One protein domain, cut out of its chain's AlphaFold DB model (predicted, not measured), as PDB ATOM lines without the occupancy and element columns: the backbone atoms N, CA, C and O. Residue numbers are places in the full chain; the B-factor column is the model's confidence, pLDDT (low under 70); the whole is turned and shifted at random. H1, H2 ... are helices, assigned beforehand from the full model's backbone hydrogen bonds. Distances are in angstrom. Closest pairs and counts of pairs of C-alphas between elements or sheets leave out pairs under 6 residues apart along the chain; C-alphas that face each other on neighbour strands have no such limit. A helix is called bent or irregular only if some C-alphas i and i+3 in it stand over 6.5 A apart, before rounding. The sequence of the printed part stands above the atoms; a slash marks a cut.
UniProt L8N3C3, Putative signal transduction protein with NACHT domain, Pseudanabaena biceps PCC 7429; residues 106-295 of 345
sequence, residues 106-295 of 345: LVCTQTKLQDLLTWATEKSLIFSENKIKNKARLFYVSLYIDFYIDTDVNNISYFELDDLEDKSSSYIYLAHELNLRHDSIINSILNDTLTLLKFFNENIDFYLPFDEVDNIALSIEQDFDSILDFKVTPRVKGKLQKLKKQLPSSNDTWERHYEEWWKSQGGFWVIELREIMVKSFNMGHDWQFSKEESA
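This is residues 106 to 295 of the 345 residues of the protein "Putative signal transduction protein with NACHT domain" of Pseudanabaena biceps PCC 7429 (UniProt L8N3C3). Four helices or arms, H4, H5, H6 and H7b, form an up-and-down bundle, each running against the one before it in the chain, and the arm H7a crosses residues 196 to 201 at one end of H4. Towards the other end of H4 lies a second group: H3 packs on residues 181 to 184 of H4, H2 packs on H3, H1 crosses H2 at a steep tilt, and the short H8 packs on residues 145 to 149 of H2. Residues 162 to 167, within the long link from H2 to H3, stick out. The printed part has 190 residues with eight named helices, H1 to H8 in chain order, and no named strand; the class is all helix, and the helix packing is mostly aligned. The whole is compact, with a radius of gyration of the C-alphas of 17.1 A and spans of 51 by 42 by 34 A.

The longest helix, H7, residues 256 to 281, was assigned as one helix by its hydrogen bonds but is bent: C-alphas 264 and 267 are 7.3 A apart, and its arms, H7a and H7b, stand at a steep tilt of 63 degrees. H7b, residues 267 to 281, touches H4, residues 181 to 201, at a shallow tilt of 17 degrees, opposite ways; the closest C-alphas, of Leu 197 and Gly 267, are 6.9 A apart. H7a, residues 256 to 264, touches H4 about perpendicular, at 79 degrees, closest at the C-alphas of Asn 201 and Lys 263, 5.8 A. H4 and H5, residues 210 to 229, form a hairpin at a shallow tilt of 34.6 degrees, only just short of steep, with the C-alphas of Ile 189 and Ile 220 closest at 5.3 A. H6, residues 234 to 244, forms a hairpin with H5, touching its residues 221 to 228 alone, closest at the C-alphas of Leu 228 and Lys 237, 6.1 A; H6 also touches H7b, closest at the C-alphas of Val 236 and Ser 280, 7.1 A. H3, residues 171 to 177, forms hairpins with H4 and with H2, residues 130 to 149; the closest C-alphas are those of Ala 175 and Arg 181, 4.9 A, and of Phe 139 and Tyr 171, 5.4 A. H2 and H4 only just touch, with 3 pairs of C-alphas within 8 A, closest at Phe 147 and Asn 191, 6.3 A. H1, residues 111 to 124, touches H2 at a steep tilt of 46 degrees, opposite ways, with the C-alphas of Ser 124 and Lys 133 closest at 4.8 A. H8, residues 291 to 295, touches H2, closest at the C-alphas of Tyr 148 and Ser 294, 6.2 A. Every O i to N i+4 pair is within hydrogen-bond range in H1, H3, H4, H5, H6, H7a, H7b and H8, and 14 of 16 are in H2.

H1 begins at C-alpha 111, (-15.876, 5.789, -23.955), and H8 ends at C-alpha 295, (-19.390, 15.239, -12.882). From first to last C-alpha H4 is 30.0 A long, H5 29.5 A, H2 28.4 A, H7b 20.6 A and H1 19.8 A.

The C-alphas of Glu 129 and Arg 256, the two farthest apart, are 52.0 A apart. The printed part has no cut; the links H2 to H3 and H6 to H7 are long. The mean pLDDT of the printed part is 83.6, and residues 146 to 170 and 203 to 206 are under 70.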
ATOM      1  N   LEU A 106     -25.090  13.752 -23.838       96.06
ATOM      2  CA  LEU A 106     -24.100  14.075 -22.798       96.06
ATOM      3  C   LEU A 106     -22.971  13.042 -22.750       96.06
ATOM      4  O   LEU A 106     -21.813  13.402 -22.555       96.06
ATOM      5  N   VAL A 107     -23.297  11.765 -22.960       96.31
ATOM      6  CA  VAL A 107     -22.373  10.646 -22.736       96.31
ATOM      7  C   VAL A 107     -21.970   9.911 -24.015       96.31
ATOM      8  O   VAL A 107     -21.117   9.027 -23.955       96.31
ATOM      9  N   CYS A 108     -22.532  10.253 -25.180       95.44
ATOM     10  CA  CYS A 108     -22.355   9.481 -26.419       95.44
ATOM     11  C   CYS A 108     -20.906   9.418 -26.934       95.44
ATOM     12  O   CYS A 108     -20.524   8.466 -27.608       95.44
ATOM     13  N   THR A 109     -20.083  10.414 -26.597       95.06
ATOM     14  CA  THR A 109     -18.664  10.482 -26.987       95.06
ATOM     15  C   THR A 109     -17.708   9.989 -25.898       95.06
ATOM     16  O   THR A 109     -16.501   9.936 -26.123       95.06
ATOM     17  N   GLN A 110     -18.227   9.619 -24.723       96.62
ATOM     18  CA  GLN A 110     -17.425   9.280 -23.550       96.62
ATOM     19  C   GLN A 110     -17.252   7.771 -23.421       96.62
ATOM     20  O   GLN A 110     -18.111   7.091 -22.863       96.62
ATOM     21  N   THR A 111     -16.124   7.241 -23.896       96.81
ATOM     22  CA  THR A 111     -15.876   5.789 -23.955       96.81
ATOM     23  C   THR A 111     -16.088   5.093 -22.611       96.81
ATOM     24  O   THR A 111     -16.843   4.131 -22.551       96.81
ATOM     25  N   LYS A 112     -15.523   5.609 -21.512       95.81
ATOM     26  CA  LYS A 112     -15.663   4.958 -20.198       95.81
ATOM     27  C   LYS A 112     -17.100   4.982 -19.668       95.81
ATOM     28  O   LYS A 112     -17.527   4.042 -19.006       95.81
ATOM     29  N   LEU A 113     -17.855   6.048 -19.953       96.19
ATOM     30  CA  LEU A 113     -19.274   6.109 -19.587       96.19
ATOM     31  C   LEU A 113     -20.091   5.137 -20.447       96.19
ATOM     32  O   LEU A 113     -20.977   4.467 -19.928       96.19
ATOM     33  N   GLN A 114     -19.759   4.991 -21.733       97.88
ATOM     34  CA  GLN A 114     -20.362   3.969 -22.594       97.88
ATOM     35  C   GLN A 114     -20.037   2.547 -22.117       97.88
ATOM     36  O   GLN A 114     -20.918   1.686 -22.151       97.88
ATOM     37  N   ASP A 115     -18.826   2.298 -21.612       96.88
ATOM     38  CA  ASP A 115     -18.443   1.010 -21.026       96.88
ATOM     39  C   ASP A 115     -19.249   0.715 -19.749       96.88
ATOM     40  O   ASP A 115     -19.776  -0.389 -19.600       96.88
ATOM     41  N   LEU A 116     -19.442   1.713 -18.875       96.50
ATOM     42  CA  LEU A 116     -20.319   1.604 -17.701       96.50
ATOM     43  C   LEU A 116     -21.766   1.274 -18.104       96.50
ATOM     44  O   LEU A 116     -22.374   0.375 -17.523       96.50
ATOM     45  N   LEU A 117     -22.327   1.971 -19.099       97.44
ATOM     46  CA  LEU A 117     -23.698   1.729 -19.573       97.44
ATOM     47  C   LEU A 117     -23.843   0.358 -20.243       97.44
ATOM     48  O   LEU A 117     -24.864  -0.317 -20.074       97.44
ATOM     49  N   THR A 118     -22.816  -0.086 -20.966       97.81
ATOM     50  CA  THR A 118     -22.755  -1.431 -21.550       97.81
ATOM     51  C   THR A 118     -22.751  -2.482 -20.449       97.81
ATOM     52  O   THR A 118     -23.591  -3.380 -20.451       97.81
ATOM     53  N   TRP A 119     -21.891  -2.321 -19.446       97.31
ATOM     54  CA  TRP A 119     -21.835  -3.198 -18.284       97.31
ATOM     55  C   TRP A 119     -23.167  -3.238 -17.511       97.31
ATOM     56  O   TRP A 119     -23.669  -4.317 -17.189       97.31
ATOM     57  N   ALA A 120     -23.801  -2.086 -17.267       96.31
ATOM     58  CA  ALA A 120     -25.114  -2.022 -16.621       96.31
ATOM     59  C   ALA A 120     -26.190  -2.733 -17.464       96.31
ATOM     60  O   ALA A 120     -27.053  -3.438 -16.931       96.31
ATOM     61  N   THR A 121     -26.109  -2.605 -18.791       96.75
ATOM     62  CA  THR A 121     -26.987  -3.311 -19.732       96.75
ATOM     63  C   THR A 121     -26.791  -4.821 -19.646       96.75
ATOM     64  O   THR A 121     -27.781  -5.536 -19.502       96.75
ATOM     65  N   GLU A 122     -25.553  -5.315 -19.632       96.25
ATOM     66  CA  GLU A 122     -25.245  -6.740 -19.449       96.25
ATOM     67  C   GLU A 122     -25.793  -7.277 -18.125       96.25
ATOM     68  O   GLU A 122     -26.435  -8.329 -18.092       96.25
ATOM     69  N   LYS A 123     -25.603  -6.532 -17.029       95.00
ATOM     70  CA  LYS A 123     -26.127  -6.900 -15.709       95.00
ATOM     71  C   LYS A 123     -27.656  -6.963 -15.689       95.00
ATOM     72  O   LYS A 123     -28.220  -7.818 -15.009       95.00
ATOM     73  N   SER A 124     -28.332  -6.127 -16.477       95.50
ATOM     74  CA  SER A 124     -29.793  -6.150 -16.595       95.50
ATOM     75  C   SER A 124     -30.339  -7.379 -17.343       95.50
ATOM     76  O   SER A 124     -31.508  -7.720 -17.174       95.50
ATOM     77  N   LEU A 125     -29.521  -8.101 -18.125       95.12
ATOM     78  CA  LEU A 125     -29.981  -9.232 -18.951       95.12
ATOM     79  C   LEU A 125     -30.491 -10.437 -18.150       95.12
ATOM     80  O   LEU A 125     -31.139 -11.312 -18.723       95.12
ATOM     81  N   ILE A 126     -30.234 -10.486 -16.838       93.19
ATOM     82  CA  ILE A 126     -30.809 -11.508 -15.951       93.19
ATOM     83  C   ILE A 126     -32.338 -11.397 -15.849       93.19
ATOM     84  O   ILE A 126     -33.005 -12.370 -15.496       93.19
ATOM     85  N   PHE A 127     -32.892 -10.223 -16.159       93.25
ATOM     86  CA  PHE A 127     -34.323  -9.957 -16.139       93.25
ATOM     87  C   PHE A 127     -34.922 -10.153 -17.534       93.25
ATOM     88  O   PHE A 127     -34.344  -9.749 -18.542       93.25
ATOM     89  N   SER A 128     -36.107 -10.756 -17.613       89.31
ATOM     90  CA  SER A 128     -36.807 -10.986 -18.882       89.31
ATOM     91  C   SER A 128     -37.531  -9.735 -19.387       89.31
ATOM     92  O   SER A 128     -37.471  -9.424 -20.577       89.31
ATOM     93  N   GLU A 129     -38.195  -9.006 -18.490       89.00
ATOM     94  CA  GLU A 129     -39.044  -7.858 -18.818       89.00
ATOM     95  C   GLU A 129     -38.243  -6.562 -18.961       89.00
ATOM     96  O   GLU A 129     -37.471  -6.201 -18.073       89.00
ATOM     97  N   ASN A 130     -38.477  -5.805 -20.038       84.75
ATOM     98  CA  ASN A 130     -37.748  -4.559 -20.296       84.75
ATOM     99  C   ASN A 130     -37.923  -3.527 -19.179       84.75
ATOM    100  O   ASN A 130     -36.941  -2.931 -18.755       84.75
ATOM    101  N   LYS A 131     -39.133  -3.381 -18.626       82.81
ATOM    102  CA  LYS A 131     -39.378  -2.457 -17.510       82.81
ATOM    103  C   LYS A 131     -38.482  -2.759 -16.302       82.81
ATOM    104  O   LYS A 131     -37.950  -1.842 -15.682       82.81
ATOM    105  N   ILE A 132     -38.268  -4.042 -16.006       87.06
ATOM    106  CA  ILE A 132     -37.390  -4.492 -14.920       87.06
ATOM    107  C   ILE A 132     -35.917  -4.282 -15.297       87.06
ATOM    108  O   ILE A 132     -35.137  -3.826 -14.464       87.06
ATOM    109  N   LYS A 133     -35.533  -4.523 -16.560       92.00
ATOM    110  CA  LYS A 133     -34.177  -4.217 -17.050       92.00
ATOM    111  C   LYS A 133     -33.826  -2.743 -16.860       92.00
ATOM    112  O   LYS A 133     -32.729  -2.448 -16.404       92.00
ATOM    113  N   ASN A 134     -34.751  -1.832 -17.154       88.62
ATOM    114  CA  ASN A 134     -34.533  -0.389 -17.012       88.62
ATOM    115  C   ASN A 134     -34.238  -0.018 -15.551       88.62
ATOM    116  O   ASN A 134     -33.250   0.659 -15.275       88.62
ATOM    117  N   LYS A 135     -35.043  -0.537 -14.612       89.00
ATOM    118  CA  LYS A 135     -34.818  -0.375 -13.167       89.00
ATOM    119  C   LYS A 135     -33.479  -0.960 -12.721       89.00
ATOM    120  O   LYS A 135     -32.786  -0.356 -11.912       89.00
ATOM    121  N   ALA A 136     -33.095  -2.112 -13.269       92.38
ATOM    122  CA  ALA A 136     -31.801  -2.718 -12.984       92.38
ATOM    123  C   ALA A 136     -30.634  -1.862 -13.493       92.38
ATOM    124  O   ALA A 136     -29.662  -1.681 -12.766       92.38
ATOM    125  N   ARG A 137     -30.727  -1.291 -14.702       94.31
ATOM    126  CA  ARG A 137     -29.706  -0.363 -15.216       94.31
ATOM    127  C   ARG A 137     -29.592   0.880 -14.332       94.31
ATOM    128  O   ARG A 137     -28.478   1.234 -13.965       94.31
ATOM    129  N   LEU A 138     -30.723   1.472 -13.934       91.56
ATOM    130  CA  LEU A 138     -30.762   2.590 -12.986       91.56
ATOM    131  C   LEU A 138     -30.056   2.233 -11.667       91.56
ATOM    132  O   LEU A 138     -29.167   2.965 -11.247       91.56
ATOM    133  N   PHE A 139     -30.390   1.083 -11.071       91.12
ATOM    134  CA  PHE A 139     -29.743   0.578  -9.856       91.12
ATOM    135  C   PHE A 139     -28.224   0.435 -10.019       91.12
ATOM    136  O   PHE A 139     -27.452   0.892  -9.184       91.12
ATOM    137  N   TYR A 140     -27.761  -0.194 -11.098       92.38
ATOM    138  CA  TYR A 140     -26.329  -0.411 -11.285       92.38
ATOM    139  C   TYR A 140     -25.559   0.881 -11.566       92.38
ATOM    140  O   TYR A 140     -24.421   1.002 -11.122       92.38
ATOM    141  N   VAL A 141     -26.161   1.847 -12.264       91.31
ATOM    142  CA  VAL A 141     -25.553   3.169 -12.476       91.31
ATOM    143  C   VAL A 141     -25.507   3.962 -11.167       91.31
ATOM    144  O   VAL A 141     -24.472   4.560 -10.873       91.31
ATOM    145  N   SER A 142     -26.565   3.921 -10.346       87.25
ATOM    146  CA  SER A 142     -26.601   4.648  -9.069       87.25
ATOM    147  C   SER A 142     -25.512   4.180  -8.097       87.25
ATOM    148  O   SER A 142     -24.894   5.012  -7.445       87.25
ATOM    149  N   LEU A 143     -25.169   2.883  -8.083       84.88
ATOM    150  CA  LEU A 143     -24.079   2.362  -7.237       84.88
ATOM    151  C   LEU A 143     -22.722   3.053  -7.472       84.88
ATOM    152  O   LEU A 143     -21.900   3.114  -6.557       84.88
ATOM    153  N   TYR A 144     -22.464   3.533  -8.693       81.94
ATOM    154  CA  TYR A 144     -21.220   4.230  -9.038       81.94
ATOM    155  C   TYR A 144     -21.330   5.751  -8.914       81.94
ATOM    156  O   TYR A 144     -20.309   6.403  -8.705       81.94
ATOM    157  N   ILE A 145     -22.540   6.312  -9.006       79.50
ATOM    158  CA  ILE A 145     -22.811   7.716  -8.666       79.50
ATOM    159  C   ILE A 145     -22.408   7.967  -7.212       79.50
ATOM    160  O   ILE A 145     -21.565   8.827  -6.960       79.50
ATOM    161  N   ASP A 146     -22.909   7.145  -6.290       66.38
ATOM    162  CA  ASP A 146     -22.641   7.294  -4.857       66.38
ATOM    163  C   ASP A 146     -21.140   7.166  -4.544       66.38
ATOM    164  O   ASP A 146     -20.591   7.921  -3.756       66.38
ATOM    165  N   PHE A 147     -20.424   6.273  -5.233       66.06
ATOM    166  CA  PHE A 147     -18.989   6.084  -4.999       66.06
ATOM    167  C   PHE A 147     -18.103   7.223  -5.541       66.06
ATOM    168  O   PHE A 147     -17.154   7.646  -4.879       66.06
ATOM    169  N   TYR A 148     -18.346   7.692  -6.771       59.69
ATOM    170  CA  TYR A 148     -17.438   8.639  -7.434       59.69
ATOM    171  C   TYR A 148     -17.703  10.106  -7.082       59.69
ATOM    172  O   TYR A 148     -16.815  10.933  -7.292       59.69
ATOM    173  N   ILE A 149     -18.883  10.440  -6.555       56.38
ATOM    174  CA  ILE A 149     -19.285  11.832  -6.294       56.38
ATOM    175  C   ILE A 149     -19.124  12.203  -4.819       56.38
ATOM    176  O   ILE A 149     -18.724  13.327  -4.530       56.38
ATOM    177  N   ASP A 150     -19.297  11.252  -3.897       52.50
ATOM    178  CA  ASP A 150     -19.201  11.487  -2.445       52.50
ATOM    179  C   ASP A 150     -17.748  11.632  -1.941       52.50
ATOM    180  O   ASP A 150     -17.463  11.836  -0.765       52.50
ATOM    181  N   THR A 151     -16.779  11.551  -2.857       47.09
ATOM    182  CA  THR A 151     -15.352  11.657  -2.533       47.09
ATOM    183  C   THR A 151     -14.755  13.048  -2.776       47.09
ATOM    184  O   THR A 151     -13.568  13.245  -2.518       47.09
ATOM    185  N   ASP A 152     -15.560  14.026  -3.216       41.34
ATOM    186  CA  ASP A 152     -15.191  15.452  -3.234       41.34
ATOM    187  C   ASP A 152     -15.661  16.097  -1.907       41.34
ATOM    188  O   ASP A 152     -16.752  16.652  -1.780       41.34
ATOM    189  N   VAL A 153     -14.799  15.993  -0.892       41.91
ATOM    190  CA  VAL A 153     -14.982  16.295   0.551       41.91
ATOM    191  C   VAL A 153     -15.483  17.709   0.901       41.91
ATOM    192  O   VAL A 153     -15.708  18.024   2.063       41.91
ATOM    193  N   ASN A 154     -15.685  18.594  -0.073       34.81
ATOM    194  CA  ASN A 154     -16.210  19.937   0.193       34.81
ATOM    195  C   ASN A 154     -17.742  19.992   0.241       34.81
ATOM    196  O   ASN A 154     -18.295  21.040   0.562       34.81
ATOM    197  N   ASN A 155     -18.413  18.882  -0.071       34.28
ATOM    198  CA  ASN A 155     -19.864  18.755  -0.035       34.28
ATOM    199  C   ASN A 155     -20.305  17.446   0.635       34.28
ATOM    200  O   ASN A 155     -21.332  16.895   0.254       34.28
ATOM    201  N   ILE A 156     -19.633  17.019   1.716       36.09
ATOM    202  CA  ILE A 156     -20.311  16.203   2.742       36.09
ATOM    203  C   ILE A 156     -21.277  17.127   3.509       36.09
ATOM    204  O   ILE A 156     -21.222  17.301   4.723       36.09
ATOM    205  N   SER A 157     -22.189  17.774   2.781       29.19
ATOM    206  CA  SER A 157     -23.555  17.727   3.246       29.19
ATOM    207  C   SER A 157     -23.881  16.264   3.050       29.19
ATOM    208  O   SER A 157     -24.014  15.825   1.911       29.19
ATOM    209  N   TYR A 158     -23.994  15.511   4.144       35.50
ATOM    210  CA  TYR A 158     -25.003  14.467   4.164       35.50
ATOM    211  C   TYR A 158     -26.200  15.098   3.459       35.50
ATOM    212  O   TYR A 158     -26.758  16.080   3.957       35.50
ATOM    213  N   PHE A 159     -26.484  14.686   2.222       30.89
ATOM    214  CA  PHE A 159     -27.816  14.891   1.706       30.89
ATOM    215  C   PHE A 159     -28.635  14.163   2.747       30.89
ATOM    216  O   PHE A 159     -28.521  12.942   2.876       30.89
ATOM    217  N   GLU A 160     -29.286  14.943   3.608       30.12
ATOM    218  CA  GLU A 160     -30.241  14.428   4.555       30.12
ATOM    219  C   GLU A 160     -31.063  13.429   3.750       30.12
ATOM    220  O   GLU A 160     -31.693  13.773   2.749       30.12
ATOM    221  N   LEU A 161     -30.998  12.160   4.154       35.84
ATOM    222  CA  LEU A 161     -31.848  11.100   3.619       35.84
ATOM    223  C   LEU A 161     -33.347  11.460   3.770       35.84
ATOM    224  O   LEU A 161     -34.198  10.735   3.262       35.84
ATOM    225  N   ASP A 162     -33.647  12.581   4.438       30.25
ATOM    226  CA  ASP A 162     -34.951  13.211   4.595       30.25
ATOM    227  C   ASP A 162     -35.396  14.080   3.396       30.25
ATOM    228  O   ASP A 162     -36.599  14.265   3.242       30.25
ATOM    229  N   ASP A 163     -34.506  14.537   2.499       32.88
ATOM    230  CA  ASP A 163     -34.894  15.342   1.314       32.88
ATOM    231  C   ASP A 163     -35.256  14.485   0.077       32.88
ATOM    232  O   ASP A 163     -35.672  14.997  -0.964       32.88
ATOM    233  N   LEU A 164     -35.153  13.153   0.183       40.25
ATOM    234  CA  LEU A 164     -35.691  12.206  -0.798       40.25
ATOM    235  C   LEU A 164     -37.121  11.803  -0.402       40.25
ATOM    236  O   LEU A 164     -37.386  10.660  -0.021       40.25
ATOM    237  N   GLU A 165     -38.074  12.731  -0.527       37.03
ATOM    238  CA  GLU A 165     -39.505  12.396  -0.429       37.03
ATOM    239  C   GLU A 165     -39.945  11.382  -1.510       37.03
ATOM    240  O   GLU A 165     -40.969  10.714  -1.346       37.03
ATOM    241  N   ASP A 166     -39.139  11.163  -2.559       42.09
ATOM    242  CA  ASP A 166     -39.360  10.107  -3.550       42.09
ATOM    243  C   ASP A 166     -38.509   8.850  -3.277       42.09
ATOM    244  O   ASP A 166     -37.404   8.647  -3.785       42.09
ATOM    245  N   LYS A 167     -39.066   7.941  -2.467       43.38
ATOM    246  CA  LYS A 167     -38.480   6.629  -2.119       43.38
ATOM    247  C   LYS A 167     -38.223   5.711  -3.325       43.38
ATOM    248  O   LYS A 167     -37.599   4.664  -3.155       43.38
ATOM    249  N   SER A 168     -38.695   6.077  -4.516       43.34
ATOM    250  CA  SER A 168     -38.639   5.276  -5.742       43.34
ATOM    251  C   SER A 168     -37.241   5.229  -6.382       43.34
ATOM    252  O   SER A 168     -36.921   4.241  -7.046       43.34
ATOM    253  N   SER A 169     -36.404   6.254  -6.159       49.62
ATOM    254  CA  SER A 169     -35.068   6.393  -6.773       49.62
ATOM    255  C   SER A 169     -33.910   5.901  -5.897       49.62
ATOM    256  O   SER A 169     -32.796   5.734  -6.394       49.62
ATOM    257  N   SER A 170     -34.138   5.639  -4.603       66.62
ATOM    258  CA  SER A 170     -33.073   5.144  -3.722       66.62
ATOM    259  C   SER A 170     -32.598   3.769  -4.199       66.62
ATOM    260  O   SER A 170     -33.389   2.829  -4.323       66.62
ATOM    261  N   TYR A 171     -31.292   3.612  -4.426       71.19
ATOM    262  CA  TYR A 171     -30.706   2.333  -4.840       71.19
ATOM    263  C   TYR A 171     -31.022   1.203  -3.848       71.19
ATOM    264  O   TYR A 171     -31.137   0.050  -4.257       71.19
ATOM    265  N   ILE A 172     -31.243   1.521  -2.566       70.94
ATOM    266  CA  ILE A 172     -31.674   0.571  -1.530       70.94
ATOM    267  C   ILE A 172     -33.076   0.027  -1.839       70.94
ATOM    268  O   ILE A 172     -33.317  -1.181  -1.738       70.94
ATOM    269  N   TYR A 173     -33.999   0.900  -2.248       77.38
ATOM    270  CA  TYR A 173     -35.347   0.503  -2.650       77.38
ATOM    271  C   TYR A 173     -35.305  -0.388  -3.894       77.38
ATOM    272  O   TYR A 173     -35.874  -1.484  -3.885       77.38
ATOM    273  N   LEU A 174     -34.559   0.022  -4.924       82.50
ATOM    274  CA  LEU A 174     -34.380  -0.770  -6.144       82.50
ATOM    275  C   LEU A 174     -33.706  -2.119  -5.856       82.50
ATOM    276  O   LEU A 174     -34.121  -3.141  -6.399       82.50
ATOM    277  N   ALA A 175     -32.719  -2.160  -4.955       85.69
ATOM    278  CA  ALA A 175     -32.067  -3.399  -4.538       85.69
ATOM    279  C   ALA A 175     -33.059  -4.383  -3.910       85.69
ATOM    280  O   ALA A 175     -32.981  -5.589  -4.158       85.69
ATOM    281  N   HIS A 176     -33.994  -3.885  -3.100       85.75
ATOM    282  CA  HIS A 176     -35.050  -4.705  -2.524       85.75
ATOM    283  C   HIS A 176     -36.049  -5.165  -3.595       85.75
ATOM    284  O   HIS A 176     -36.310  -6.364  -3.700       85.75
ATOM    285  N   GLU A 177     -36.571  -4.241  -4.409       85.50
ATOM    286  CA  GLU A 177     -37.557  -4.538  -5.457       85.50
ATOM    287  C   GLU A 177     -37.038  -5.581  -6.461       85.50
ATOM    288  O   GLU A 177     -37.758  -6.502  -6.844       85.50
ATOM    289  N   LEU A 178     -35.766  -5.471  -6.848       88.56
ATOM    290  CA  LEU A 178     -35.130  -6.321  -7.857       88.56
ATOM    291  C   LEU A 178     -34.465  -7.575  -7.274       88.56
ATOM    292  O   LEU A 178     -33.879  -8.358  -8.023       88.56
ATOM    293  N   ASN A 179     -34.527  -7.777  -5.952       90.56
ATOM    294  CA  ASN A 179     -33.816  -8.846  -5.243       90.56
ATOM    295  C   ASN A 179     -32.281  -8.816  -5.468       90.56
ATOM    296  O   ASN A 179     -31.603  -9.846  -5.506       90.56
ATOM    297  N   LEU A 180     -31.722  -7.609  -5.589       91.12
ATOM    298  CA  LEU A 180     -30.297  -7.307  -5.773       91.12
ATOM    299  C   LEU A 180     -29.619  -6.852  -4.470       91.12
ATOM    300  O   LEU A 180     -28.553  -6.245  -4.483       91.12
ATOM    301  N   ARG A 181     -30.205  -7.177  -3.312       89.12
ATOM    302  CA  ARG A 181     -29.660  -6.797  -1.998       89.12
ATOM    303  C   ARG A 181     -28.213  -7.262  -1.785       89.12
ATOM    304  O   ARG A 181     -27.434  -6.541  -1.179       89.12
ATOM    305  N   HIS A 182     -27.838  -8.431  -2.299       89.56
ATOM    306  CA  HIS A 182     -26.462  -8.929  -2.209       89.56
ATOM    307  C   HIS A 182     -25.470  -8.073  -3.016       89.56
ATOM    308  O   HIS A 182     -24.381  -7.798  -2.520       89.56
ATOM    309  N   ASP A 183     -25.866  -7.615  -4.210       91.31
ATOM    310  CA  ASP A 183     -25.083  -6.696  -5.048       91.31
ATOM    311  C   ASP A 183     -24.929  -5.329  -4.351       91.31
ATOM    312  O   ASP A 183     -23.841  -4.759  -4.341       91.31
ATOM    313  N   SER A 184     -25.986  -4.842  -3.689       89.12
ATOM    314  CA  SER A 184     -25.936  -3.612  -2.884       89.12
ATOM    315  C   SER A 184     -25.000  -3.738  -1.677       89.12
ATOM    316  O   SER A 184     -24.195  -2.844  -1.444       89.12
ATOM    317  N   ILE A 185     -25.080  -4.840  -0.921       90.81
ATOM    318  CA  ILE A 185     -24.255  -5.065   0.280       90.81
ATOM    319  C   ILE A 185     -22.776  -5.170  -0.091       90.81
ATOM    320  O   ILE A 185     -21.935  -4.531   0.528       90.81
ATOM    321  N   ILE A 186     -22.423  -5.954  -1.114       91.75
ATOM    322  CA  ILE A 186     -21.006  -6.097  -1.473       91.75
ATOM    323  C   ILE A 186     -20.409  -4.786  -2.010       91.75
ATOM    324  O   ILE A 186     -19.219  -4.541  -1.820       91.75
ATOM    325  N   ASN A 187     -21.225  -3.933  -2.640       90.75
ATOM    326  CA  ASN A 187     -20.817  -2.586  -3.031       90.75
ATOM    327  C   ASN A 187     -20.639  -1.662  -1.817       90.75
ATOM    328  O   ASN A 187     -19.655  -0.932  -1.769       90.75
ATOM    329  N   SER A 188     -21.536  -1.746  -0.828       89.31
ATOM    330  CA  SER A 188     -21.437  -1.032   0.456       89.31
ATOM    331  C   SER A 188     -20.109  -1.331   1.159       89.31
ATOM    332  O   SER A 188     -19.326  -0.419   1.399       89.31
ATOM    333  N   ILE A 189     -19.760  -2.618   1.312       92.81
ATOM    334  CA  ILE A 189     -18.460  -3.043   1.865       92.81
ATOM    335  C   ILE A 189     -17.292  -2.389   1.112       92.81
ATOM    336  O   ILE A 189     -16.328  -1.927   1.723       92.81
ATOM    337  N   LEU A 190     -17.336  -2.372  -0.224       92.12
ATOM    338  CA  LEU A 190     -16.266  -1.774  -1.020       92.12
ATOM    339  C   LEU A 190     -16.165  -0.258  -0.792       92.12
ATOM    340  O   LEU A 190     -15.055   0.245  -0.629       92.12
ATOM    341  N   ASN A 191     -17.290   0.451  -0.777       88.56
ATOM    342  CA  ASN A 191     -17.329   1.898  -0.574       88.56
ATOM    343  C   ASN A 191     -16.817   2.270   0.821       88.56
ATOM    344  O   ASN A 191     -15.866   3.039   0.925       88.56
ATOM    345  N   ASP A 192     -17.354   1.640   1.863       89.88
ATOM    346  CA  ASP A 192     -16.967   1.856   3.258       89.88
ATOM    347  C   ASP A 192     -15.465   1.619   3.476       89.88
ATOM    348  O   ASP A 192     -14.757   2.418   4.093       89.88
ATOM    349  N   THR A 193     -14.932   0.539   2.899       91.81
ATOM    350  CA  THR A 193     -13.502   0.214   3.022       91.81
ATOM    351  C   THR A 193     -12.611   1.178   2.241       91.81
ATOM    352  O   THR A 193     -11.504   1.475   2.687       91.81
ATOM    353  N   LEU A 194     -13.075   1.712   1.110       88.38
ATOM    354  CA  LEU A 194     -12.377   2.767   0.372       88.38
ATOM    355  C   LEU A 194     -12.414   4.108   1.116       88.38
ATOM    356  O   LEU A 194     -11.410   4.820   1.104       88.38
ATOM    357  N   THR A 195     -13.517   4.424   1.792       87.25
ATOM    358  CA  THR A 195     -13.659   5.603   2.654       87.25
ATOM    359  C   THR A 195     -12.669   5.557   3.816       87.25
ATOM    360  O   THR A 195     -11.890   6.495   3.995       87.25
ATOM    361  N   LEU A 196     -12.596   4.433   4.543       89.12
ATOM    362  CA  LEU A 196     -11.590   4.250   5.597       89.12
ATOM    363  C   LEU A 196     -10.165   4.286   5.039       89.12
ATOM    364  O   LEU A 196      -9.281   4.914   5.624       89.12
ATOM    365  N   LEU A 197      -9.926   3.660   3.882       89.75
ATOM    366  CA  LEU A 197      -8.613   3.686   3.243       89.75
ATOM    367  C   LEU A 197      -8.159   5.118   2.938       89.75
ATOM    368  O   LEU A 197      -6.991   5.425   3.174       89.75
ATOM    369  N   LYS A 198      -9.053   5.977   2.431       87.12
ATOM    370  CA  LYS A 198      -8.770   7.399   2.186       87.12
ATOM    371  C   LYS A 198      -8.498   8.140   3.486       87.12
ATOM    372  O   LYS A 198      -7.443   8.754   3.604       87.12
ATOM    373  N   PHE A 199      -9.375   7.995   4.478       86.69
ATOM    374  CA  PHE A 199      -9.230   8.629   5.790       86.69
ATOM    375  C   PHE A 199      -7.877   8.356   6.448       86.69
ATOM    376  O   PHE A 199      -7.220   9.277   6.925       86.69
ATOM    377  N   PHE A 200      -7.426   7.100   6.445       88.31
ATOM    378  CA  PHE A 200      -6.174   6.740   7.107       88.31
ATOM    379  C   PHE A 200      -4.919   6.976   6.253       88.31
ATOM    380  O   PHE A 200      -3.827   7.023   6.820       88.31
ATOM    381  N   ASN A 201      -5.019   7.120   4.924       83.56
ATOM    382  CA  ASN A 201      -3.845   7.274   4.047       83.56
ATOM    383  C   ASN A 201      -3.631   8.681   3.478       83.56
ATOM    384  O   ASN A 201      -2.488   9.028   3.173       83.56
ATOM    385  N   GLU A 202      -4.682   9.476   3.294       76.31
ATOM    386  CA  GLU A 202      -4.574  10.800   2.682       76.31
ATOM    387  C   GLU A 202      -4.320  11.884   3.742       76.31
ATOM    388  O   GLU A 202      -4.897  11.889   4.826       76.31
ATOM    389  N   ASN A 203      -3.401  12.808   3.445       55.19
ATOM    390  CA  ASN A 203      -3.030  13.878   4.367       55.19
ATOM    391  C   ASN A 203      -3.975  15.086   4.211       55.19
ATOM    392  O   ASN A 203      -3.943  15.768   3.192       55.19
ATOM    393  N   ILE A 204      -4.687  15.399   5.297       52.22
ATOM    394  CA  ILE A 204      -5.175  16.727   5.728       52.22
ATOM    395  C   ILE A 204      -6.510  17.233   5.138       52.22
ATOM    396  O   ILE A 204      -7.236  17.881   5.887       52.22
ATOM    397  N   ASP A 205      -6.904  16.897   3.905       56.72
ATOM    398  CA  ASP A 205      -8.141  17.461   3.308       56.72
ATOM    399  C   ASP A 205      -9.395  16.565   3.434       56.72
ATOM    400  O   ASP A 205     -10.506  17.018   3.155       56.72
ATOM    401  N   PHE A 206      -9.249  15.313   3.883       65.81
ATOM    402  CA  PHE A 206     -10.365  14.384   4.105       65.81
ATOM    403  C   PHE A 206     -10.716  14.313   5.599       65.81
ATOM    404  O   PHE A 206     -10.030  13.644   6.373       65.81
ATOM    405  N   TYR A 207     -11.762  15.028   6.023       70.06
ATOM    406  CA  TYR A 207     -12.248  15.004   7.406       70.06
ATOM    407  C   TYR A 207     -13.467  14.090   7.529       70.06
ATOM    408  O   TYR A 207     -14.511  14.381   6.952       70.06
ATOM    409  N   LEU A 208     -13.345  13.031   8.333       75.12
ATOM    410  CA  LEU A 208     -14.483  12.265   8.839       75.12
ATOM    411  C   LEU A 208     -14.638  12.519  10.343       75.12
ATOM    412  O   LEU A 208     -13.644  12.435  11.075       75.12
ATOM    413  N   PRO A 209     -15.857  12.799  10.833       82.06
ATOM    414  CA  PRO A 209     -16.173  12.745  12.254       82.06
ATOM    415  C   PRO A 209     -15.787  11.392  12.868       82.06
ATOM    416  O   PRO A 209     -15.938  10.350  12.237       82.06
ATOM    417  N   PHE A 210     -15.342  11.398  14.127       80.19
ATOM    418  CA  PHE A 210     -14.973  10.167  14.840       80.19
ATOM    419  C   PHE A 210     -16.124   9.142  14.843       80.19
ATOM    420  O   PHE A 210     -15.952   8.023  14.376       80.19
ATOM    421  N   ASP A 211     -17.332   9.546  15.242       83.38
ATOM    422  CA  ASP A 211     -18.488   8.636  15.283       83.38
ATOM    423  C   ASP A 211     -18.795   7.991  13.913       83.38
ATOM    424  O   ASP A 211     -19.325   6.885  13.842       83.38
ATOM    425  N   GLU A 212     -18.439   8.653  12.810       83.62
ATOM    426  CA  GLU A 212     -18.636   8.133  11.458       83.62
ATOM    427  C   GLU A 212     -17.664   6.998  11.125       83.62
ATOM    428  O   GLU A 212     -18.077   5.986  10.567       83.62
ATOM    429  N   VAL A 213     -16.398   7.102  11.537       87.25
ATOM    430  CA  VAL A 213     -15.418   6.015  11.376       87.25
ATOM    431  C   VAL A 213     -15.861   4.762  12.135       87.25
ATOM    432  O   VAL A 213     -15.766   3.656  11.597       87.25
ATOM    433  N   ASP A 214     -16.405   4.930  13.343       88.38
ATOM    434  CA  ASP A 214     -16.943   3.828  14.149       88.38
ATOM    435  C   ASP A 214     -18.157   3.178  13.470       88.38
ATOM    436  O   ASP A 214     -18.237   1.951  13.357       88.38
ATOM    437  N   ASN A 215     -19.074   3.999  12.948       88.25
ATOM    438  CA  ASN A 215     -20.243   3.526  12.209       88.25
ATOM    439  C   ASN A 215     -19.853   2.769  10.933       88.25
ATOM    440  O   ASN A 215     -20.415   1.706  10.669       88.25
ATOM    441  N   ILE A 216     -18.877   3.270  10.170       89.00
ATOM    442  CA  ILE A 216     -18.378   2.615   8.954       89.00
ATOM    443  C   ILE A 216     -17.714   1.277   9.303       89.00
ATOM    444  O   ILE A 216     -17.989   0.258   8.670       89.00
ATOM    445  N   ALA A 217     -16.869   1.235  10.337       92.94
ATOM    446  CA  ALA A 217     -16.226  -0.006  10.766       92.94
ATOM    447  C   ALA A 217     -17.254  -1.074  11.182       92.94
ATOM    448  O   ALA A 217     -17.128  -2.244  10.806       92.94
ATOM    449  N   LEU A 218     -18.293  -0.669  11.918       92.75
ATOM    450  CA  LEU A 218     -19.392  -1.546  12.310       92.75
ATOM    451  C   LEU A 218     -20.237  -1.992  11.102       92.75
ATOM    452  O   LEU A 218     -20.587  -3.171  11.011       92.75
ATOM    453  N   SER A 219     -20.531  -1.075  10.175       92.81
ATOM    454  CA  SER A 219     -21.245  -1.338   8.916       92.81
ATOM    455  C   SER A 219     -20.555  -2.441   8.116       92.81
ATOM    456  O   SER A 219     -21.175  -3.458   7.803       92.81
ATOM    457  N   ILE A 220     -19.237  -2.326   7.906       93.50
ATOM    458  CA  ILE A 220     -18.432  -3.333   7.199       93.50
ATOM    459  C   ILE A 220     -18.593  -4.717   7.837       93.50
ATOM    460  O   ILE A 220     -18.809  -5.706   7.133       93.50
ATOM    461  N   GLU A 221     -18.482  -4.825   9.165       93.69
ATOM    462  CA  GLU A 221     -18.605  -6.114   9.852       93.69
ATOM    463  C   GLU A 221     -19.997  -6.742   9.675       93.69
ATOM    464  O   GLU A 221     -20.086  -7.943   9.370       93.69
ATOM    465  N   GLN A 222     -21.053  -5.935   9.822       93.19
ATOM    466  CA  GLN A 222     -22.452  -6.349   9.672       93.19
ATOM    467  C   GLN A 222     -22.790  -6.743   8.232       93.19
ATOM    468  O   GLN A 222     -23.453  -7.761   7.997       93.19
ATOM    469  N   ASP A 223     -22.298  -5.988   7.256       93.81
ATOM    470  CA  ASP A 223     -22.474  -6.276   5.838       93.81
ATOM    471  C   ASP A 223     -21.720  -7.541   5.432       93.81
ATOM    472  O   ASP A 223     -22.240  -8.363   4.667       93.81
ATOM    473  N   PHE A 224     -20.538  -7.783   6.008       94.44
ATOM    474  CA  PHE A 224     -19.837  -9.049   5.832       94.44
ATOM    475  C   PHE A 224     -20.607 -10.238   6.417       94.44
ATOM    476  O   PHE A 224     -20.608 -11.306   5.806       94.44
ATOM    477  N   ASP A 225     -21.241 -10.107   7.586       92.81
ATOM    478  CA  ASP A 225     -22.108 -11.182   8.098       92.81
ATOM    479  C   ASP A 225     -23.303 -11.403   7.168       92.81
ATOM    480  O   ASP A 225     -23.571 -12.531   6.747       92.81
ATOM    481  N   SER A 226     -23.934 -10.312   6.735       92.31
ATOM    482  CA  SER A 226     -25.084 -10.349   5.836       92.31
ATOM    483  C   SER A 226     -24.756 -11.029   4.504       92.31
ATOM    484  O   SER A 226     -25.461 -11.954   4.099       92.31
ATOM    485  N   ILE A 227     -23.671 -10.641   3.819       90.88
ATOM    486  CA  ILE A 227     -23.283 -11.228   2.521       90.88
ATOM    487  C   ILE A 227     -22.920 -12.712   2.637       90.88
ATOM    488  O   ILE A 227     -23.145 -13.487   1.703       90.88
ATOM    489  N   LEU A 228     -22.381 -13.134   3.784       91.56
ATOM    490  CA  LEU A 228     -22.045 -14.531   4.049       91.56
ATOM    491  C   LEU A 228     -23.283 -15.399   4.302       91.56
ATOM    492  O   LEU A 228     -23.211 -16.615   4.075       91.56
ATOM    493  N   ASP A 229     -24.400 -14.803   4.714       89.00
ATOM    494  CA  ASP A 229     -25.691 -15.474   4.876       89.00
ATOM    495  C   ASP A 229     -26.469 -15.612   3.557       89.00
ATOM    496  O   ASP A 229     -27.302 -16.514   3.414       89.00
ATOM    497  N   PHE A 230     -26.154 -14.799   2.542       84.38
ATOM    498  CA  PHE A 230     -26.708 -14.974   1.198       84.38
ATOM    499  C   PHE A 230     -26.198 -16.250   0.509       84.38
ATOM    500  O   PHE A 230     -25.144 -16.814   0.819       84.38
ATOM    501  N   LYS A 231     -26.956 -16.713  -0.497       76.44
ATOM    502  CA  LYS A 231     -26.600 -17.859  -1.350       76.44
ATOM    503  C   LYS A 231     -25.463 -17.509  -2.320       76.44
ATOM    504  O   LYS A 231     -25.656 -17.461  -3.530       76.44
ATOM    505  N   VAL A 232     -24.262 -17.304  -1.792       81.19
ATOM    506  CA  VAL A 232     -23.019 -17.258  -2.572       81.19
ATOM    507  C   VAL A 232     -22.439 -18.664  -2.736       81.19
ATOM    508  O   VAL A 232     -22.666 -19.558  -1.915       81.19
ATOM    509  N   THR A 233     -21.668 -18.895  -3.801       86.88
ATOM    510  CA  THR A 233     -21.015 -20.201  -3.988       86.88
ATOM    511  C   THR A 233     -20.051 -20.496  -2.826       86.88
ATOM    512  O   THR A 233     -19.404 -19.569  -2.329       86.88
ATOM    513  N   PRO A 234     -19.862 -21.766  -2.409       89.75
ATOM    514  CA  PRO A 234     -18.963 -22.103  -1.299       89.75
ATOM    515  C   PRO A 234     -17.534 -21.575  -1.484       89.75
ATOM    516  O   PRO A 234     -16.880 -21.171  -0.525       89.75
ATOM    517  N   ARG A 235     -17.062 -21.526  -2.739       91.19
ATOM    518  CA  ARG A 235     -15.752 -20.971  -3.094       91.19
ATOM    519  C   ARG A 235     -15.675 -19.469  -2.816       91.19
ATOM    520  O   ARG A 235     -14.677 -19.021  -2.263       91.19
ATOM    521  N   VAL A 236     -16.697 -18.704  -3.204       91.94
ATOM    522  CA  VAL A 236     -16.763 -17.255  -2.949       91.94
ATOM    523  C   VAL A 236     -16.915 -16.994  -1.453       91.94
ATOM    524  O   VAL A 236     -16.154 -16.203  -0.905       91.94
ATOM    525  N   LYS A 237     -17.791 -17.746  -0.771       93.44
ATOM    526  CA  LYS A 237     -17.978 -17.669   0.685       93.44
ATOM    527  C   LYS A 237     -16.661 -17.848   1.441       93.44
ATOM    528  O   LYS A 237     -16.328 -17.027   2.286       93.44
ATOM    529  N   GLY A 238     -15.878 -18.873   1.098       94.56
ATOM    530  CA  GLY A 238     -14.579 -19.119   1.733       94.56
ATOM    531  C   GLY A 238     -13.569 -17.985   1.521       94.56
ATOM    532  O   GLY A 238     -12.822 -17.655   2.442       94.56
ATOM    533  N   LYS A 239     -13.566 -17.348   0.341       95.75
ATOM    534  CA  LYS A 239     -12.717 -16.177   0.076       95.75
ATOM    535  C   LYS A 239     -13.153 -14.953   0.888       95.75
ATOM    536  O   LYS A 239     -12.307 -14.329   1.516       95.75
ATOM    537  N   LEU A 240     -14.454 -14.654   0.932       95.50
ATOM    538  CA  LEU A 240     -14.992 -13.539   1.724       95.50
ATOM    539  C   LEU A 240     -14.764 -13.746   3.228       95.50
ATOM    540  O   LEU A 240     -14.366 -12.819   3.920       95.50
ATOM    541  N   GLN A 241     -14.903 -14.976   3.735       95.50
ATOM    542  CA  GLN A 241     -14.572 -15.309   5.129       95.50
ATOM    543  C   GLN A 241     -13.091 -15.105   5.448       95.50
ATOM    544  O   GLN A 241     -12.753 -14.685   6.554       95.50
ATOM    545  N   LYS A 242     -12.197 -15.432   4.507       96.50
ATOM    546  CA  LYS A 242     -10.763 -15.178   4.664       96.50
ATOM    547  C   LYS A 242     -10.492 -13.674   4.754       96.50
ATOM    548  O   LYS A 242      -9.768 -13.280   5.660       96.50
ATOM    549  N   LEU A 243     -11.090 -12.866   3.874       96.38
ATOM    550  CA  LEU A 243     -10.959 -11.406   3.914       96.38
ATOM    551  C   LEU A 243     -11.512 -10.805   5.204       96.38
ATOM    552  O   LEU A 243     -10.819 -10.014   5.835       96.38
ATOM    553  N   LYS A 244     -12.705 -11.233   5.640       96.25
ATOM    554  CA  LYS A 244     -13.309 -10.760   6.892       96.25
ATOM    555  C   LYS A 244     -12.372 -10.970   8.083       96.25
ATOM    556  O   LYS A 244     -12.185 -10.074   8.889       96.25
ATOM    557  N   LYS A 245     -11.732 -12.141   8.176       96.25
ATOM    558  CA  LYS A 245     -10.803 -12.477   9.273       96.25
ATOM    559  C   LYS A 245      -9.525 -11.636   9.307       96.25
ATOM    560  O   LYS A 245      -8.805 -11.711  10.295       96.25
ATOM    561  N   GLN A 246      -9.191 -10.939   8.221       96.00
ATOM    562  CA  GLN A 246      -8.014 -10.074   8.163       96.00
ATOM    563  C   GLN A 246      -8.296  -8.665   8.687       96.00
ATOM    564  O   GLN A 246      -7.333  -7.977   9.016       96.00
ATOM    565  N   LEU A 247      -9.567  -8.244   8.725       94.25
ATOM    566  CA  LEU A 247      -9.953  -6.911   9.179       94.25
ATOM    567  C   LEU A 247      -9.638  -6.729  10.674       94.25
ATOM    568  O   LEU A 247      -9.787  -7.681  11.449       94.25
ATOM    569  N   PRO A 248      -9.209  -5.524  11.085       93.81
ATOM    570  CA  PRO A 248      -9.127  -5.166  12.493       93.81
ATOM    571  C   PRO A 248     -10.540  -5.069  13.100       93.81
ATOM    572  O   PRO A 248     -11.515  -4.843  12.386       93.81
ATOM    573  N   SER A 249     -10.638  -5.254  14.418       91.00
ATOM    574  CA  SER A 249     -11.902  -5.190  15.168       91.00
ATOM    575  C   SER A 249     -12.534  -3.801  15.062       91.00
ATOM    576  O   SER A 249     -11.849  -2.798  15.268       91.00
ATOM    577  N   SER A 250     -13.844  -3.745  14.802       88.25
ATOM    578  CA  SER A 250     -14.628  -2.498  14.821       88.25
ATOM    579  C   SER A 250     -14.631  -1.779  16.176       88.25
ATOM    580  O   SER A 250     -14.884  -0.582  16.219       88.25
ATOM    581  N   ASN A 251     -14.299  -2.465  17.275       88.31
ATOM    582  CA  ASN A 251     -14.172  -1.844  18.602       88.31
ATOM    583  C   ASN A 251     -12.826  -1.135  18.828       88.31
ATOM    584  O   ASN A 251     -12.667  -0.453  19.839       88.31
ATOM    585  N   ASP A 252     -11.863  -1.312  17.920       89.44
ATOM    586  CA  ASP A 252     -10.478  -0.870  18.103       89.44
ATOM    587  C   ASP A 252     -10.122   0.302  17.166       89.44
ATOM    588  O   ASP A 252      -8.947   0.598  16.974       89.44
ATOM    589  N   THR A 253     -11.109   0.952  16.545       85.19
ATOM    590  CA  THR A 253     -10.959   1.993  15.499       85.19
ATOM    591  C   THR A 253      -9.960   3.100  15.836       85.19
ATOM    592  O   THR A 253      -9.250   3.586  14.956       85.19
ATOM    593  N   TRP A 254      -9.862   3.460  17.117       85.56
ATOM    594  CA  TRP A 254      -8.965   4.503  17.631       85.56
ATOM    595  C   TRP A 254      -7.668   3.973  18.238       85.56
ATOM    596  O   TRP A 254      -6.841   4.744  18.735       85.56
ATOM    597  N   GLU A 255      -7.465   2.659  18.218       86.75
ATOM    598  CA  GLU A 255      -6.203   2.064  18.610       86.75
ATOM    599  C   GLU A 255      -5.179   2.195  17.484       86.75
ATOM    600  O   GLU A 255      -5.467   2.066  16.293       86.75
ATOM    601  N   ARG A 256      -3.921   2.421  17.868       86.19
ATOM    602  CA  ARG A 256      -2.829   2.664  16.920       86.19
ATOM    603  C   ARG A 256      -2.669   1.536  15.895       86.19
ATOM    604  O   ARG A 256      -2.303   1.802  14.752       86.19
ATOM    605  N   HIS A 257      -2.938   0.287  16.281       88.44
ATOM    606  CA  HIS A 257      -2.841  -0.842  15.355       88.44
ATOM    607  C   HIS A 257      -3.909  -0.812  14.261       88.44
ATOM    608  O   HIS A 257      -3.647  -1.336  13.183       88.44
ATOM    609  N   TYR A 258      -5.079  -0.215  14.506       92.50
ATOM    610  CA  TYR A 258      -6.151  -0.099  13.517       92.50
ATOM    611  C   TYR A 258      -5.730   0.837  12.379       92.50
ATOM    612  O   TYR A 258      -5.745   0.454  11.207       92.50
ATOM    613  N   GLU A 259      -5.235   2.024  12.734       91.06
ATOM    614  CA  GLU A 259      -4.651   2.978  11.787       91.06
ATOM    615  C   GLU A 259      -3.448   2.370  11.041       91.06
ATOM    616  O   GLU A 259      -3.368   2.436   9.811       91.06
ATOM    617  N   GLU A 260      -2.511   1.740  11.760       92.56
ATOM    618  CA  GLU A 260      -1.334   1.100  11.153       92.56
ATOM    619  C   GLU A 260      -1.720  -0.040  10.195       92.56
ATOM    620  O   GLU A 260      -1.048  -0.253   9.176       92.56
ATOM    621  N   TRP A 261      -2.814  -0.753  10.472       95.81
ATOM    622  CA  TRP A 261      -3.344  -1.779   9.580       95.81
ATOM    623  C   TRP A 261      -3.875  -1.169   8.281       95.81
ATOM    624  O   TRP A 261      -3.482  -1.621   7.205       95.81
ATOM    625  N   TRP A 262      -4.683  -0.105   8.336       94.25
ATOM    626  CA  TRP A 262      -5.179   0.563   7.123       94.25
ATOM    627  C   TRP A 262      -4.052   1.169   6.284       94.25
ATOM    628  O   TRP A 262      -4.073   1.054   5.054       94.25
ATOM    629  N   LYS A 263      -3.026   1.723   6.942       92.81
ATOM    630  CA  LYS A 263      -1.837   2.281   6.282       92.81
ATOM    631  C   LYS A 263      -0.946   1.242   5.606       92.81
ATOM    632  O   LYS A 263      -0.267   1.553   4.631       92.81
ATOM    633  N   SER A 264      -0.904   0.012   6.124       94.12
ATOM    634  CA  SER A 264       0.028  -1.020   5.644       94.12
ATOM    635  C   SER A 264      -0.626  -2.145   4.835       94.12
ATOM    636  O   SER A 264      -0.027  -2.625   3.874       94.12
ATOM    637  N   GLN A 265      -1.831  -2.578   5.213       95.75
ATOM    638  CA  GLN A 265      -2.551  -3.719   4.633       95.75
ATOM    639  C   GLN A 265      -3.822  -3.312   3.882       95.75
ATOM    640  O   GLN A 265      -4.192  -3.998   2.928       95.75
ATOM    641  N   GLY A 266      -4.466  -2.204   4.270       94.56
ATOM    642  CA  GLY A 266      -5.771  -1.795   3.737       94.56
ATOM    643  C   GLY A 266      -5.827  -1.748   2.207       94.56
ATOM    644  O   GLY A 266      -6.748  -2.291   1.601       94.56
ATOM    645  N   GLY A 267      -4.802  -1.187   1.559       93.81
ATOM    646  CA  GLY A 267      -4.748  -1.107   0.094       93.81
ATOM    647  C   GLY A 267      -4.709  -2.480  -0.589       93.81
ATOM    648  O   GLY A 267      -5.452  -2.725  -1.538       93.81
ATOM    649  N   PHE A 268      -3.893  -3.411  -0.081       96.12
ATOM    650  CA  PHE A 268      -3.840  -4.786  -0.597       96.12
ATOM    651  C   PHE A 268      -5.152  -5.532  -0.358       96.12
ATOM    652  O   PHE A 268      -5.606  -6.278  -1.227       96.12
ATOM    653  N   TRP A 269      -5.770  -5.304   0.802       96.94
ATOM    654  CA  TRP A 269      -7.051  -5.897   1.162       96.94
ATOM    655  C   TRP A 269      -8.159  -5.467   0.189       96.94
ATOM    656  O   TRP A 269      -8.874  -6.317  -0.345       96.94
ATOM    657  N   VAL A 270      -8.248  -4.168  -0.127       94.94
ATOM    658  CA  VAL A 270      -9.234  -3.631  -1.083       94.94
ATOM    659  C   VAL A 270      -9.023  -4.202  -2.489       94.94
ATOM    660  O   VAL A 270      -9.993  -4.529  -3.174       94.94
ATOM    661  N   ILE A 271      -7.770  -4.382  -2.919       95.00
ATOM    662  CA  ILE A 271      -7.460  -5.026  -4.205       95.00
ATOM    663  C   ILE A 271      -7.956  -6.482  -4.217       95.00
ATOM    664  O   ILE A 271      -8.605  -6.891  -5.182       95.00
ATOM    665  N   GLU A 272      -7.715  -7.260  -3.153       96.69
ATOM    666  CA  GLU A 272      -8.202  -8.648  -3.056       96.69
ATOM    667  C   GLU A 272      -9.745  -8.705  -3.046       96.69
ATOM    668  O   GLU A 272     -10.325  -9.568  -3.716       96.69
ATOM    669  N   LEU A 273     -10.424  -7.764  -2.373       96.12
ATOM    670  CA  LEU A 273     -11.887  -7.636  -2.416       96.12
ATOM    671  C   LEU A 273     -12.383  -7.355  -3.841       96.12
ATOM    672  O   LEU A 273     -13.226  -8.101  -4.350       96.12
ATOM    673  N   ARG A 274     -11.836  -6.336  -4.515       95.31
ATOM    674  CA  ARG A 274     -12.218  -5.984  -5.894       95.31
ATOM    675  C   ARG A 274     -12.002  -7.143  -6.856       95.31
ATOM    676  O   ARG A 274     -12.871  -7.437  -7.671       95.31
ATOM    677  N   GLU A 275     -10.896  -7.875  -6.733       95.81
ATOM    678  CA  GLU A 275     -10.672  -9.067  -7.550       95.81
ATOM    679  C   GLU A 275     -11.766 -10.128  -7.373       95.81
ATOM    680  O   GLU A 275     -12.157 -10.788  -8.343       95.81
ATOM    681  N   ILE A 276     -12.253 -10.332  -6.144       95.12
ATOM    682  CA  ILE A 276     -13.366 -11.250  -5.875       95.12
ATOM    683  C   ILE A 276     -14.653 -10.718  -6.501       95.12
ATOM    684  O   ILE A 276     -15.356 -11.506  -7.142       95.12
ATOM    685  N   MET A 277     -14.937  -9.422  -6.343       94.62
ATOM    686  CA  MET A 277     -16.121  -8.759  -6.896       94.62
ATOM    687  C   MET A 277     -16.169  -8.881  -8.419       94.62
ATOM    688  O   MET A 277     -17.134  -9.416  -8.967       94.62
ATOM    689  N   VAL A 278     -15.084  -8.519  -9.105       94.50
ATOM    690  CA  VAL A 278     -15.000  -8.567 -10.569       94.50
ATOM    691  C   VAL A 278     -15.152 -10.002 -11.069       94.50
ATOM    692  O   VAL A 278     -15.990 -10.279 -11.926       94.50
ATOM    693  N   LYS A 279     -14.403 -10.954 -10.496       94.19
ATOM    694  CA  LYS A 279     -14.395 -12.350 -10.974       94.19
ATOM    695  C   LYS A 279     -15.671 -13.124 -10.638       94.19
ATOM    696  O   LYS A 279     -15.974 -14.090 -11.333       94.19
ATOM    697  N   SER A 280     -16.363 -12.776  -9.551       91.62
ATOM    698  CA  SER A 280     -17.473 -13.590  -9.029       91.62
ATOM    699  C   SER A 280     -18.847 -12.948  -9.211       91.62
ATOM    700  O   SER A 280     -19.830 -13.679  -9.262       91.62
ATOM    701  N   PHE A 281     -18.911 -11.619  -9.316       90.38
ATOM    702  CA  PHE A 281     -20.157 -10.849  -9.396       90.38
ATOM    703  C   PHE A 281     -20.234  -9.961 -10.648       90.38
ATOM    704  O   PHE A 281     -21.303  -9.416 -10.935       90.38
ATOM    705  N   ASN A 282     -19.127  -9.829 -11.399       93.25
ATOM    706  CA  ASN A 282     -18.967  -8.830 -12.459       93.25
ATOM    707  C   ASN A 282     -19.299  -7.421 -11.929       93.25
ATOM    708  O   ASN A 282     -20.157  -6.737 -12.476       93.25
ATOM    709  N   MET A 283     -18.698  -7.033 -10.800       90.56
ATOM    710  CA  MET A 283     -18.932  -5.765 -10.093       90.56
ATOM    711  C   MET A 283     -17.639  -5.237  -9.466       90.56
ATOM    712  O   MET A 283     -16.651  -5.964  -9.399       90.56
ATOM    713  N   GLY A 284     -17.660  -4.002  -8.954       88.06
ATOM    714  CA  GLY A 284     -16.507  -3.388  -8.287       88.06
ATOM    715  C   GLY A 284     -15.398  -2.984  -9.259       88.06
ATOM    716  O   GLY A 284     -14.222  -3.001  -8.894       88.06
ATOM    717  N   HIS A 285     -15.771  -2.682 -10.506       90.31
ATOM    718  CA  HIS A 285     -14.843  -2.257 -11.547       90.31
ATOM    719  C   HIS A 285     -14.300  -0.867 -11.229       90.31
ATOM    720  O   HIS A 285     -15.048   0.049 -10.887       90.31
ATOM    721  N   ASP A 286     -12.988  -0.705 -11.366       88.88
ATOM    722  CA  ASP A 286     -12.365   0.611 -11.317       88.88
ATOM    723  C   ASP A 286     -12.377   1.227 -12.712       88.88
ATOM    724  O   ASP A 286     -11.507   0.949 -13.537       88.88
ATOM    725  N   TRP A 287     -13.393   2.037 -12.984       89.94
ATOM    726  CA  TRP A 287     -13.522   2.742 -14.254       89.94
ATOM    727  C   TRP A 287     -12.492   3.866 -14.409       89.94
ATOM    728  O   TRP A 287     -12.288   4.337 -15.524       89.94
ATOM    729  N   GLN A 288     -11.824   4.289 -13.327       89.44
ATOM    730  CA  GLN A 288     -10.827   5.363 -13.340       89.44
ATOM    731  C   GLN A 288     -11.358   6.658 -13.975       89.44
ATOM    732  O   GLN A 288     -10.703   7.257 -14.837       89.44
ATOM    733  N   PHE A 289     -12.569   7.076 -13.600       89.44
ATOM    734  CA  PHE A 289     -13.138   8.336 -14.071       89.44
ATOM    735  C   PHE A 289     -12.298   9.530 -13.600       89.44
ATOM    736  O   PHE A 289     -11.849   9.598 -12.456       89.44
ATOM    737  N   SER A 290     -12.081  10.477 -14.507       90.06
ATOM    738  CA  SER A 290     -11.627  11.829 -14.178       90.06
ATOM    739  C   SER A 290     -12.718  12.599 -13.428       90.06
ATOM    740  O   SER A 290     -13.885  12.203 -13.436       90.06
ATOM    741  N   LYS A 291     -12.364  13.732 -12.806       87.00
ATOM    742  CA  LYS A 291     -13.351  14.594 -12.132       87.00
ATOM    743  C   LYS A 291     -14.436  15.064 -13.103       87.00
ATOM    744  O   LYS A 291     -15.611  15.096 -12.751       87.00
ATOM    745  N   GLU A 292     -14.045  15.375 -14.335       90.50
ATOM    746  CA  GLU A 292     -14.948  15.785 -15.404       90.50
ATOM    747  C   GLU A 292     -15.890  14.647 -15.821       90.50
ATOM    748  O   GLU A 292     -17.090  14.872 -15.966       90.50
ATOM    749  N   GLU A 293     -15.377  13.419 -15.966       91.75
ATOM    750  CA  GLU A 293     -16.196  12.236 -16.272       91.75
ATOM    751  C   GLU A 293     -17.181  11.917 -15.134       91.75
ATOM    752  O   GLU A 293     -18.345  11.636 -15.411       91.75
ATOM    753  N   SER A 294     -16.760  12.020 -13.867       89.00
ATOM    754  CA  SER A 294     -17.639  11.824 -12.702       89.00
ATOM    755  C   SER A 294     -18.745  12.880 -12.629       89.00
ATOM    756  O   SER A 294     -19.913  12.543 -12.429       89.00
ATOM    757  N   ALA A 295     -18.408  14.156 -12.845       88.56
ATOM    758  CA  ALA A 295     -19.390  15.239 -12.882       88.56
ATOM    759  C   ALA A 295     -20.391  15.060 -14.034       88.56
ATOM    760  O   ALA A 295     -21.590  15.281 -13.864       88.56
TER     761      ALA A 295